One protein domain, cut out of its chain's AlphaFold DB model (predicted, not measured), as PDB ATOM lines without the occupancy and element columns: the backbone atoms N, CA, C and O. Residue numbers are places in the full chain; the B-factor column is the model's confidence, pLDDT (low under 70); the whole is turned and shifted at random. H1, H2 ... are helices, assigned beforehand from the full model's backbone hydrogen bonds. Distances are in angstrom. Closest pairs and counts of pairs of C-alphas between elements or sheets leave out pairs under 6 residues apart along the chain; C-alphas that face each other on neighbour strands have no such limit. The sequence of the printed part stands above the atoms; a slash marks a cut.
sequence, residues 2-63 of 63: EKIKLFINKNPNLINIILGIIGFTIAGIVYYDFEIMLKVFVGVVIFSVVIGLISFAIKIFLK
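What this domain is: This is residues 2 to 63 of the 63 residues of an uncharacterized protein of Flavobacteriaceae bacterium CG02_land_8_20_14_3_00_34_13 (UniProt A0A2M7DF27). Three helices in a row along the chain make a flat, open zigzag: the long helix H3 and the helix H2 form a narrow V, a helical hairpin joined at residues 32 and 33, and the short helix H1 turns off at a sharp corner from the other end of H2. H3 makes the long side of the figure, and its residues 45 to 61 stick out beyond the contact with H2. The printed part has 62 residues with three named helices, in the order H1, H2, H3, and no named strand; its class is all helix. It is only just loose, close to extended, with a radius of gyration of the C-alphas of 15.8 A, and its C-alphas span 46 by 39 by 8 A.

Where its parts are: Find C-alpha 2 at (-10.665, 4.442, -14.955); there H1 begins, and it runs over residues 2 to 10, 12.2 A from first to last C-alpha. Pass Asn 11 and look at C-alpha 12 at (4.075, 0.631, -12.916), where H2 begins; it covers residues 12 to 31 and is 28.6 A long from first to last C-alpha. After Tyr 32 and Asp 33, H3 takes residues 34 to 61, 40.2 A from first to last C-alpha, and ends at C-alpha 61 at (24.602, -11.232, -0.273).

How they stand to each other: Look first at Ile 8 and Ile 15, whose C-alphas, 6.4 A apart, are the closest of H1 and H2. These two helices are close but not clearly touching, with 1 pair of C-alphas within 8 A. Their lines are about perpendicular, at 84 degrees. Go on to Gly 28 and Met 37, whose C-alphas, 4.7 A apart, are the closest of H2 and H3. These two helices touch, H2 with residues 24 to 31 alone and H3 with residues 34 to 41 alone. They form a helical hairpin, running opposite ways at a shallow tilt of 28 degrees. H1 and H3 are apart. In the backbones of H1, H2 and H3, every O i to N i+4 pair is within hydrogen-bond range.

The domain as a whole: The two C-alphas farthest apart are those of Tyr 32 and Lys 63, at 46.4 A. The printed part has no cut, and it ends at residue 63, the chain's last residue. The links H1 to H2 and H2 to H3 are both tight, of 1 and 2 residues. Residues 9 to 14, of which 12 to 14 belong to H2, stand free, and so do residues 30 to 35 and residues 45 to 63, of which 45 to 61 belong to H3. The mean pLDDT of the printed part is 79.5; look for values under 70 at residue 25, residues 27 to 29, residues 31 to 33 and residue 63.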
ATOM      1  N   GLU A   2     -11.025   5.623 -15.767       74.31
ATOM      2  CA  GLU A   2     -10.665   4.442 -14.955       74.31
ATOM      3  C   GLU A   2      -9.755   3.431 -15.663       74.31
ATOM      4  O   GLU A   2      -8.792   2.963 -15.068       74.31
ATOM      5  N   LYS A   3      -9.985   3.152 -16.954       76.25
ATOM      6  CA  LYS A   3      -9.175   2.190 -17.728       76.25
ATOM      7  C   LYS A   3      -7.685   2.557 -17.796       76.25
ATOM      8  O   LYS A   3      -6.840   1.672 -17.749       76.25
ATOM      9  N   ILE A   4      -7.366   3.853 -17.856       77.62
ATOM     10  CA  ILE A   4      -5.979   4.344 -17.891       77.62
ATOM     11  C   ILE A   4      -5.329   4.176 -16.515       77.62
ATOM     12  O   ILE A   4      -4.224   3.651 -16.427       77.62
ATOM     13  N   LYS A   5      -6.036   4.532 -15.432       78.50
ATOM     14  CA  LYS A   5      -5.564   4.290 -14.057       78.50
ATOM     15  C   LYS A   5      -5.293   2.808 -13.798       78.50
ATOM     16  O   LYS A   5      -4.279   2.463 -13.204       78.50
ATOM     17  N   LEU A   6      -6.176   1.938 -14.281       86.25
ATOM     18  CA  LEU A   6      -6.045   0.490 -14.132       86.25
ATOM     19  C   LEU A   6      -4.837  -0.049 -14.911       86.25
ATOM     20  O   LEU A   6      -4.112  -0.900 -14.407       86.25
ATOM     21  N   PHE A   7      -4.574   0.491 -16.103       79.81
ATOM     22  CA  PHE A   7      -3.394   0.151 -16.897       79.81
ATOM     23  C   PHE A   7      -2.083   0.611 -16.241       79.81
ATOM     24  O   PHE A   7      -1.125  -0.162 -16.190       79.81
ATOM     25  N   ILE A   8      -2.065   1.833 -15.692       80.31
ATOM     26  CA  ILE A   8      -0.919   2.406 -14.970       80.31
ATOM     27  C   ILE A   8      -0.594   1.572 -13.727       80.31
ATOM     28  O   ILE A   8       0.548   1.156 -13.551       80.31
ATOM     29  N   ASN A   9      -1.603   1.257 -12.911       83.25
ATOM     30  CA  ASN A   9      -1.414   0.459 -11.697       83.25
ATOM     31  C   ASN A   9      -1.008  -0.987 -11.991       83.25
ATOM     32  O   ASN A   9      -0.309  -1.599 -11.190       83.25
ATOM     33  N   LYS A  10      -1.436  -1.543 -13.130       91.44
ATOM     34  CA  LYS A  10      -1.081  -2.907 -13.526       91.44
ATOM     35  C   LYS A  10       0.356  -3.012 -14.048       91.44
ATOM     36  O   LYS A  10       0.945  -4.082 -13.944       91.44
ATOM     37  N   ASN A  11       0.923  -1.929 -14.587       85.25
ATOM     38  CA  ASN A  11       2.262  -1.925 -15.188       85.25
ATOM     39  C   ASN A  11       3.109  -0.715 -14.743       85.25
ATOM     40  O   ASN A  11       3.570   0.056 -15.591       85.25
ATOM     41  N   PRO A  12       3.367  -0.542 -13.434       80.50
ATOM     42  CA  PRO A  12       4.075   0.631 -12.916       80.50
ATOM     43  C   PRO A  12       5.494   0.760 -13.489       80.50
ATOM     44  O   PRO A  12       5.942   1.859 -13.809       80.50
ATOM     45  N   ASN A  13       6.174  -0.366 -13.721       78.12
ATOM     46  CA  ASN A  13       7.511  -0.386 -14.320       78.12
ATOM     47  C   ASN A  13       7.518   0.179 -15.746       78.12
ATOM     48  O   ASN A  13       8.422   0.921 -16.116       78.12
ATOM     49  N   LEU A  14       6.492  -0.140 -16.537       79.69
ATOM     50  CA  LEU A  14       6.385   0.308 -17.923       79.69
ATOM     51  C   LEU A  14       6.102   1.815 -17.989       79.69
ATOM     52  O   LEU A  14       6.670   2.519 -18.819       79.69
ATOM     53  N   ILE A  15       5.296   2.326 -17.055       86.38
ATOM     54  CA  ILE A  15       5.042   3.763 -16.899       86.38
ATOM     55  C   ILE A  15       6.310   4.511 -16.479       86.38
ATOM     56  O   ILE A  15       6.612   5.549 -17.062       86.38
ATOM     57  N   ASN A  16       7.087   3.972 -15.537       80.69
ATOM     58  CA  ASN A  16       8.356   4.577 -15.127       80.69
ATOM     59  C   ASN A  16       9.363   4.659 -16.282       80.69
ATOM     60  O   ASN A  16      10.041   5.673 -16.422       80.69
ATOM     61  N   ILE A  17       9.428   3.636 -17.141       79.00
ATOM     62  CA  ILE A  17      10.278   3.655 -18.341       79.00
ATOM     63  C   ILE A  17       9.830   4.767 -19.296       79.00
ATOM     64  O   ILE A  17      10.657   5.557 -19.746       79.00
ATOM     65  N   ILE A  18       8.528   4.864 -19.574       83.69
ATOM     66  CA  ILE A  18       7.977   5.898 -20.460       83.69
ATOM     67  C   ILE A  18       8.259   7.299 -19.903       83.69
ATOM     68  O   ILE A  18       8.728   8.167 -20.636       83.69
ATOM     69  N   LEU A  19       8.026   7.518 -18.607       84.44
ATOM     70  CA  LEU A  19       8.322   8.792 -17.946       84.44
ATOM     71  C   LEU A  19       9.817   9.124 -17.984       84.44
ATOM     72  O   LEU A  19      10.173  10.277 -18.220       84.44
ATOM     73  N   GLY A  20      10.684   8.122 -17.821       81.88
ATOM     74  CA  GLY A  20      12.128   8.268 -17.980       81.88
ATOM     75  C   GLY A  20      12.506   8.743 -19.381       81.88
ATOM     76  O   GLY A  20      13.206   9.742 -19.514       81.88
ATOM     77  N   ILE A  21      11.985   8.098 -20.428       79.31
ATOM     78  CA  ILE A  21      12.242   8.477 -21.830       79.31
ATOM     79  C   ILE A  21      11.768   9.910 -22.109       79.31
ATOM     80  O   ILE A  21      12.488  10.691 -22.734       79.31
ATOM     81  N   ILE A  22      10.581  10.278 -21.617       83.19
ATOM     82  CA  ILE A  22      10.026  11.628 -21.786       83.19
ATOM     83  C   ILE A  22      10.905  12.665 -21.077       83.19
ATOM     84  O   ILE A  22      11.279  13.660 -21.693       83.19
ATOM     85  N   GLY A  23      11.288  12.422 -19.819       80.25
ATOM     86  CA  GLY A  23      12.179  13.313 -19.071       80.25
ATOM     87  C   GLY A  23      13.538  13.490 -19.749       80.25
ATOM     88  O   GLY A  23      14.042  14.607 -19.843       80.25
ATOM     89  N   PHE A  24      14.084  12.410 -20.311       73.69
ATOM     90  CA  PHE A  24      15.323  12.426 -21.088       73.69
ATOM     91  C   PHE A  24      15.222  13.253 -22.360       73.69
ATOM     92  O   PHE A  24      16.112  14.043 -22.669       73.69
ATOM     93  N   THR A  25      14.116  13.089 -23.078       69.56
ATOM     94  CA  THR A  25      13.853  13.818 -24.319       69.56
ATOM     95  C   THR A  25      13.693  15.310 -24.042       69.56
ATOM     96  O   THR A  25      14.292  16.126 -24.732       69.56
ATOM     97  N   ILE A  26      12.948  15.680 -22.994       78.69
ATOM     98  CA  ILE A  26      12.764  17.082 -22.592       78.69
ATOM     99  C   ILE A  26      14.097  17.700 -22.169       78.69
ATOM    100  O   ILE A  26      14.413  18.799 -22.613       78.69
ATOM    101  N   ALA A  27      14.903  16.994 -21.369       69.00
ATOM    102  CA  ALA A  27      16.237  17.462 -21.010       69.00
ATOM    103  C   ALA A  27      17.102  17.676 -22.265       69.00
ATOM    104  O   ALA A  27      17.678  18.745 -22.433       69.00
ATOM    105  N   GLY A  28      17.131  16.717 -23.194       66.12
ATOM    106  CA  GLY A  28      17.875  16.851 -24.449       66.12
ATOM    107  C   GLY A  28      17.432  18.044 -25.306       66.12
ATOM    108  O   GLY A  28      18.276  18.747 -25.851       66.12
ATOM    109  N   ILE A  29      16.124  18.308 -25.383       69.19
ATOM    110  CA  ILE A  29      15.570  19.435 -26.150       69.19
ATOM    111  C   ILE A  29      15.883  20.777 -25.479       69.19
ATOM    112  O   ILE A  29      16.312  21.701 -26.158       69.19
ATOM    113  N   VAL A  30      15.684  20.902 -24.161       72.12
ATOM    114  CA  VAL A  30      15.860  22.176 -23.434       72.12
ATOM    115  C   VAL A  30      17.289  22.691 -23.535       72.12
ATOM    116  O   VAL A  30      17.498  23.898 -23.637       72.12
ATOM    117  N   TYR A  31      18.270  21.794 -23.518       67.69
ATOM    118  CA  TYR A  31      19.663  22.210 -23.495       67.69
ATOM    119  C   TYR A  31      20.234  22.575 -24.870       67.69
ATOM    120  O   TYR A  31      21.297  23.182 -24.883       67.69
ATOM    121  N   TYR A  32      19.560  22.259 -25.995       65.44
ATOM    122  CA  TYR A  32      19.978  22.550 -27.390       65.44
ATOM    123  C   TYR A  32      21.454  22.258 -27.729       65.44
ATOM    124  O   TYR A  32      21.968  22.674 -28.766       65.44
ATOM    125  N   ASP A  33      22.124  21.501 -26.870       69.25
ATOM    126  CA  ASP A  33      23.552  21.277 -26.886       69.25
ATOM    127  C   ASP A  33      23.765  19.771 -26.800       69.25
ATOM    128  O   ASP A  33      23.428  19.105 -25.811       69.25
ATOM    129  N   PHE A  34      24.279  19.227 -27.900       70.00
ATOM    130  CA  PHE A  34      24.518  17.801 -28.060       70.00
ATOM    131  C   PHE A  34      25.428  17.269 -26.945       70.00
ATOM    132  O   PHE A  34      25.266  16.127 -26.518       70.00
ATOM    133  N   GLU A  35      26.328  18.103 -26.413       75.38
ATOM    134  CA  GLU A  35      27.217  17.739 -25.315       75.38
ATOM    135  C   GLU A  35      26.443  17.467 -24.019       75.38
ATOM    136  O   GLU A  35      26.714  16.493 -23.311       75.38
ATOM    137  N   ILE A  36      25.434  18.284 -23.716       72.81
ATOM    138  CA  ILE A  36      24.607  18.118 -22.517       72.81
ATOM    139  C   ILE A  36      23.690  16.907 -22.672       72.81
ATOM    140  O   ILE A  36      23.563  16.116 -21.737       72.81
ATOM    141  N   MET A  37      23.123  16.695 -23.862       71.75
ATOM    142  CA  MET A  37      22.351  15.487 -24.164       71.75
ATOM    143  C   MET A  37      23.187  14.220 -23.932       71.75
ATOM    144  O   MET A  37      22.715  13.268 -23.308       71.75
ATOM    145  N   LEU A  38      24.448  14.223 -24.374       73.12
ATOM    146  CA  LEU A  38      25.372  13.102 -24.214       73.12
ATOM    147  C   LEU A  38      25.756  12.891 -22.742       73.12
ATOM    148  O   LEU A  38      25.744  11.756 -22.270       73.12
ATOM    149  N   LYS A  39      25.998  13.967 -21.979       77.00
ATOM    150  CA  LYS A  39      26.228  13.901 -20.521       77.00
ATOM    151  C   LYS A  39      25.028  13.324 -19.774       77.00
ATOM    152  O   LYS A  39      25.201  12.470 -18.907       77.00
ATOM    153  N   VAL A  40      23.815  13.751 -20.124       75.50
ATOM    154  CA  VAL A  40      22.571  13.258 -19.521       75.50
ATOM    155  C   VAL A  40      22.365  11.779 -19.865       75.50
ATOM    156  O   VAL A  40      22.123  10.977 -18.960       75.50
ATOM    157  N   PHE A  41      22.555  11.384 -21.131       76.06
ATOM    158  CA  PHE A  41      22.495   9.987 -21.584       76.06
ATOM    159  C   PHE A  41      23.484   9.089 -20.837       76.06
ATOM    160  O   PHE A  41      23.085   8.083 -20.250       76.06
ATOM    161  N   VAL A  42      24.759   9.482 -20.796       80.06
ATOM    162  CA  VAL A  42      25.802   8.771 -20.045       80.06
ATOM    163  C   VAL A  42      25.430   8.687 -18.564       80.06
ATOM    164  O   VAL A  42      25.561   7.620 -17.964       80.06
ATOM    165  N   GLY A  43      24.883   9.765 -17.996       82.25
ATOM    166  CA  GLY A  43      24.380   9.801 -16.626       82.25
ATOM    167  C   GLY A  43      23.353   8.704 -16.337       82.25
ATOM    168  O   GLY A  43      23.508   7.983 -15.352       82.25
ATOM    169  N   VAL A  44      22.349   8.509 -17.201       81.12
ATOM    170  CA  VAL A  44      21.358   7.436 -16.995       81.12
ATOM    171  C   VAL A  44      21.874   6.048 -17.288       81.12
ATOM    172  O   VAL A  44      21.481   5.120 -16.582       81.12
ATOM    173  N   VAL A  45      22.763   5.882 -18.266       80.94
ATOM    174  CA  VAL A  45      23.408   4.585 -18.497       80.94
ATOM    175  C   VAL A  45      24.182   4.169 -17.246       80.94
ATOM    176  O   VAL A  45      23.964   3.071 -16.736       80.94
ATOM    177  N   ILE A  46      25.004   5.064 -16.690       86.31
ATOM    178  CA  ILE A  46      25.759   4.804 -15.458       86.31
ATOM    179  C   ILE A  46      24.807   4.516 -14.295       86.31
ATOM    180  O   ILE A  46      24.980   3.509 -13.612       86.31
ATOM    181  N   PHE A  47      23.771   5.334 -14.093       82.12
ATOM    182  CA  PHE A  47      22.796   5.108 -13.020       82.12
ATOM    183  C   PHE A  47      22.098   3.751 -13.143       82.12
ATOM    184  O   PHE A  47      21.952   3.038 -12.152       82.12
ATOM    185  N   SER A  48      21.706   3.364 -14.357       80.00
ATOM    186  CA  SER A  48      21.044   2.085 -14.620       80.00
ATOM    187  C   SER A  48      21.970   0.904 -14.331       80.00
ATOM    188  O   SER A  48      21.546  -0.077 -13.719       80.00
ATOM    189  N   VAL A  49      23.247   1.012 -14.713       87.12
ATOM    190  CA  VAL A  49      24.274   0.009 -14.398       87.12
ATOM    191  C   VAL A  49      24.483  -0.095 -12.890       87.12
ATOM    192  O   VAL A  49      24.473  -1.201 -12.358       87.12
ATOM    193  N   VAL A  50      24.611   1.031 -12.183       89.25
ATOM    194  CA  VAL A  50      24.779   1.053 -10.720       89.25
ATOM    195  C   VAL A  50      23.584   0.404 -10.022       89.25
ATOM    196  O   VAL A  50      23.777  -0.462  -9.174       89.25
ATOM    197  N   ILE A  51      22.353   0.744 -10.410       89.00
ATOM    198  CA  ILE A  51      21.140   0.124  -9.857       89.00
ATOM    199  C   ILE A  51      21.123  -1.386 -10.132       89.00
ATOM    200  O   ILE A  51      20.819  -2.172  -9.233       89.00
ATOM    201  N   GLY A  52      21.480  -1.807 -11.349       86.62
ATOM    202  CA  GLY A  52      21.576  -3.220 -11.715       86.62
ATOM    203  C   GLY A  52      22.612  -3.975 -10.879       86.62
ATOM    204  O   GLY A  52      22.325  -5.061 -10.379       86.62
ATOM    205  N   LEU A  53      23.784  -3.376 -10.660       89.19
ATOM    206  CA  LEU A  53      24.844  -3.933  -9.821       89.19
ATOM    207  C   LEU A  53      24.435  -4.009  -8.350       89.19
ATOM    208  O   LEU A  53      24.689  -5.024  -7.711       89.19
ATOM    209  N   ILE A  54      23.758  -2.987  -7.820       89.44
ATOM    210  CA  ILE A  54      23.210  -3.013  -6.459       89.44
ATOM    211  C   ILE A  54      22.179  -4.141  -6.332       89.44
ATOM    212  O   ILE A  54      22.249  -4.934  -5.397       89.44
ATOM    213  N   SER A  55      21.258  -4.267  -7.291       88.06
ATOM    214  CA  SER A  55      20.265  -5.350  -7.310       88.06
ATOM    215  C   SER A  55      20.920  -6.734  -7.374       88.06
ATOM    216  O   SER A  55      20.503  -7.661  -6.677       88.06
ATOM    217  N   PHE A  56      21.983  -6.869  -8.168       88.94
ATOM    218  CA  PHE A  56      22.773  -8.092  -8.272       88.94
ATOM    219  C   PHE A  56      23.516  -8.416  -6.970       88.94
ATOM    220  O   PHE A  56      23.449  -9.548  -6.496       88.94
ATOM    221  N   ALA A  57      24.164  -7.423  -6.356       86.75
ATOM    222  CA  ALA A  57      24.853  -7.569  -5.080       86.75
ATOM    223  C   ALA A  57      23.878  -7.990  -3.975       86.75
ATOM    224  O   ALA A  57      24.138  -8.961  -3.272       86.75
ATOM    225  N   ILE A  58      22.714  -7.339  -3.882       89.75
ATOM    226  CA  ILE A  58      21.635  -7.729  -2.964       89.75
ATOM    227  C   ILE A  58      21.269  -9.203  -3.170       89.75
ATOM    228  O   ILE A  58      21.225  -9.955  -2.207       89.75
ATOM    229  N   LYS A  59      21.083  -9.656  -4.415       88.44
ATOM    230  CA  LYS A  59      20.770 -11.063  -4.717       88.44
ATOM    231  C   LYS A  59      21.850 -12.063  -4.300       88.44
ATOM    232  O   LYS A  59      21.515 -13.219  -4.063       88.44
ATOM    233  N   ILE A  60      23.121 -11.664  -4.283       88.81
ATOM    234  CA  ILE A  60      24.234 -12.528  -3.869       88.81
ATOM    235  C   ILE A  60      24.381 -12.547  -2.348       88.81
ATOM    236  O   ILE A  60      24.563 -13.618  -1.778       88.81
ATOM    237  N   PHE A  61      24.317 -11.380  -1.702       83.94
ATOM    238  CA  PHE A  61      24.602 -11.232  -0.273       83.94
ATOM    239  C   PHE A  61      23.396 -11.494   0.638       83.94
ATOM    240  O   PHE A  61      23.590 -11.884   1.781       83.94
ATOM    241  N   LEU A  62      22.166 -11.287   0.156       74.88
ATOM    242  CA  LEU A  62      20.920 -11.591   0.882       74.88
ATOM    243  C   LEU A  62      20.296 -12.922   0.429       74.88
ATOM    244  O   LEU A  62      19.086 -13.113   0.559       74.88
ATOM    245  N   LYS A  63      21.117 -13.815  -0.133       52.38
ATOM    246  CA  LYS A  63      20.748 -15.199  -0.429       52.38
ATOM    247  C   LYS A  63      20.792 -16.056   0.829       52.38
ATOM    248  O   LYS A  63      21.805 -15.965   1.554       52.38
TER     249      LYS A  63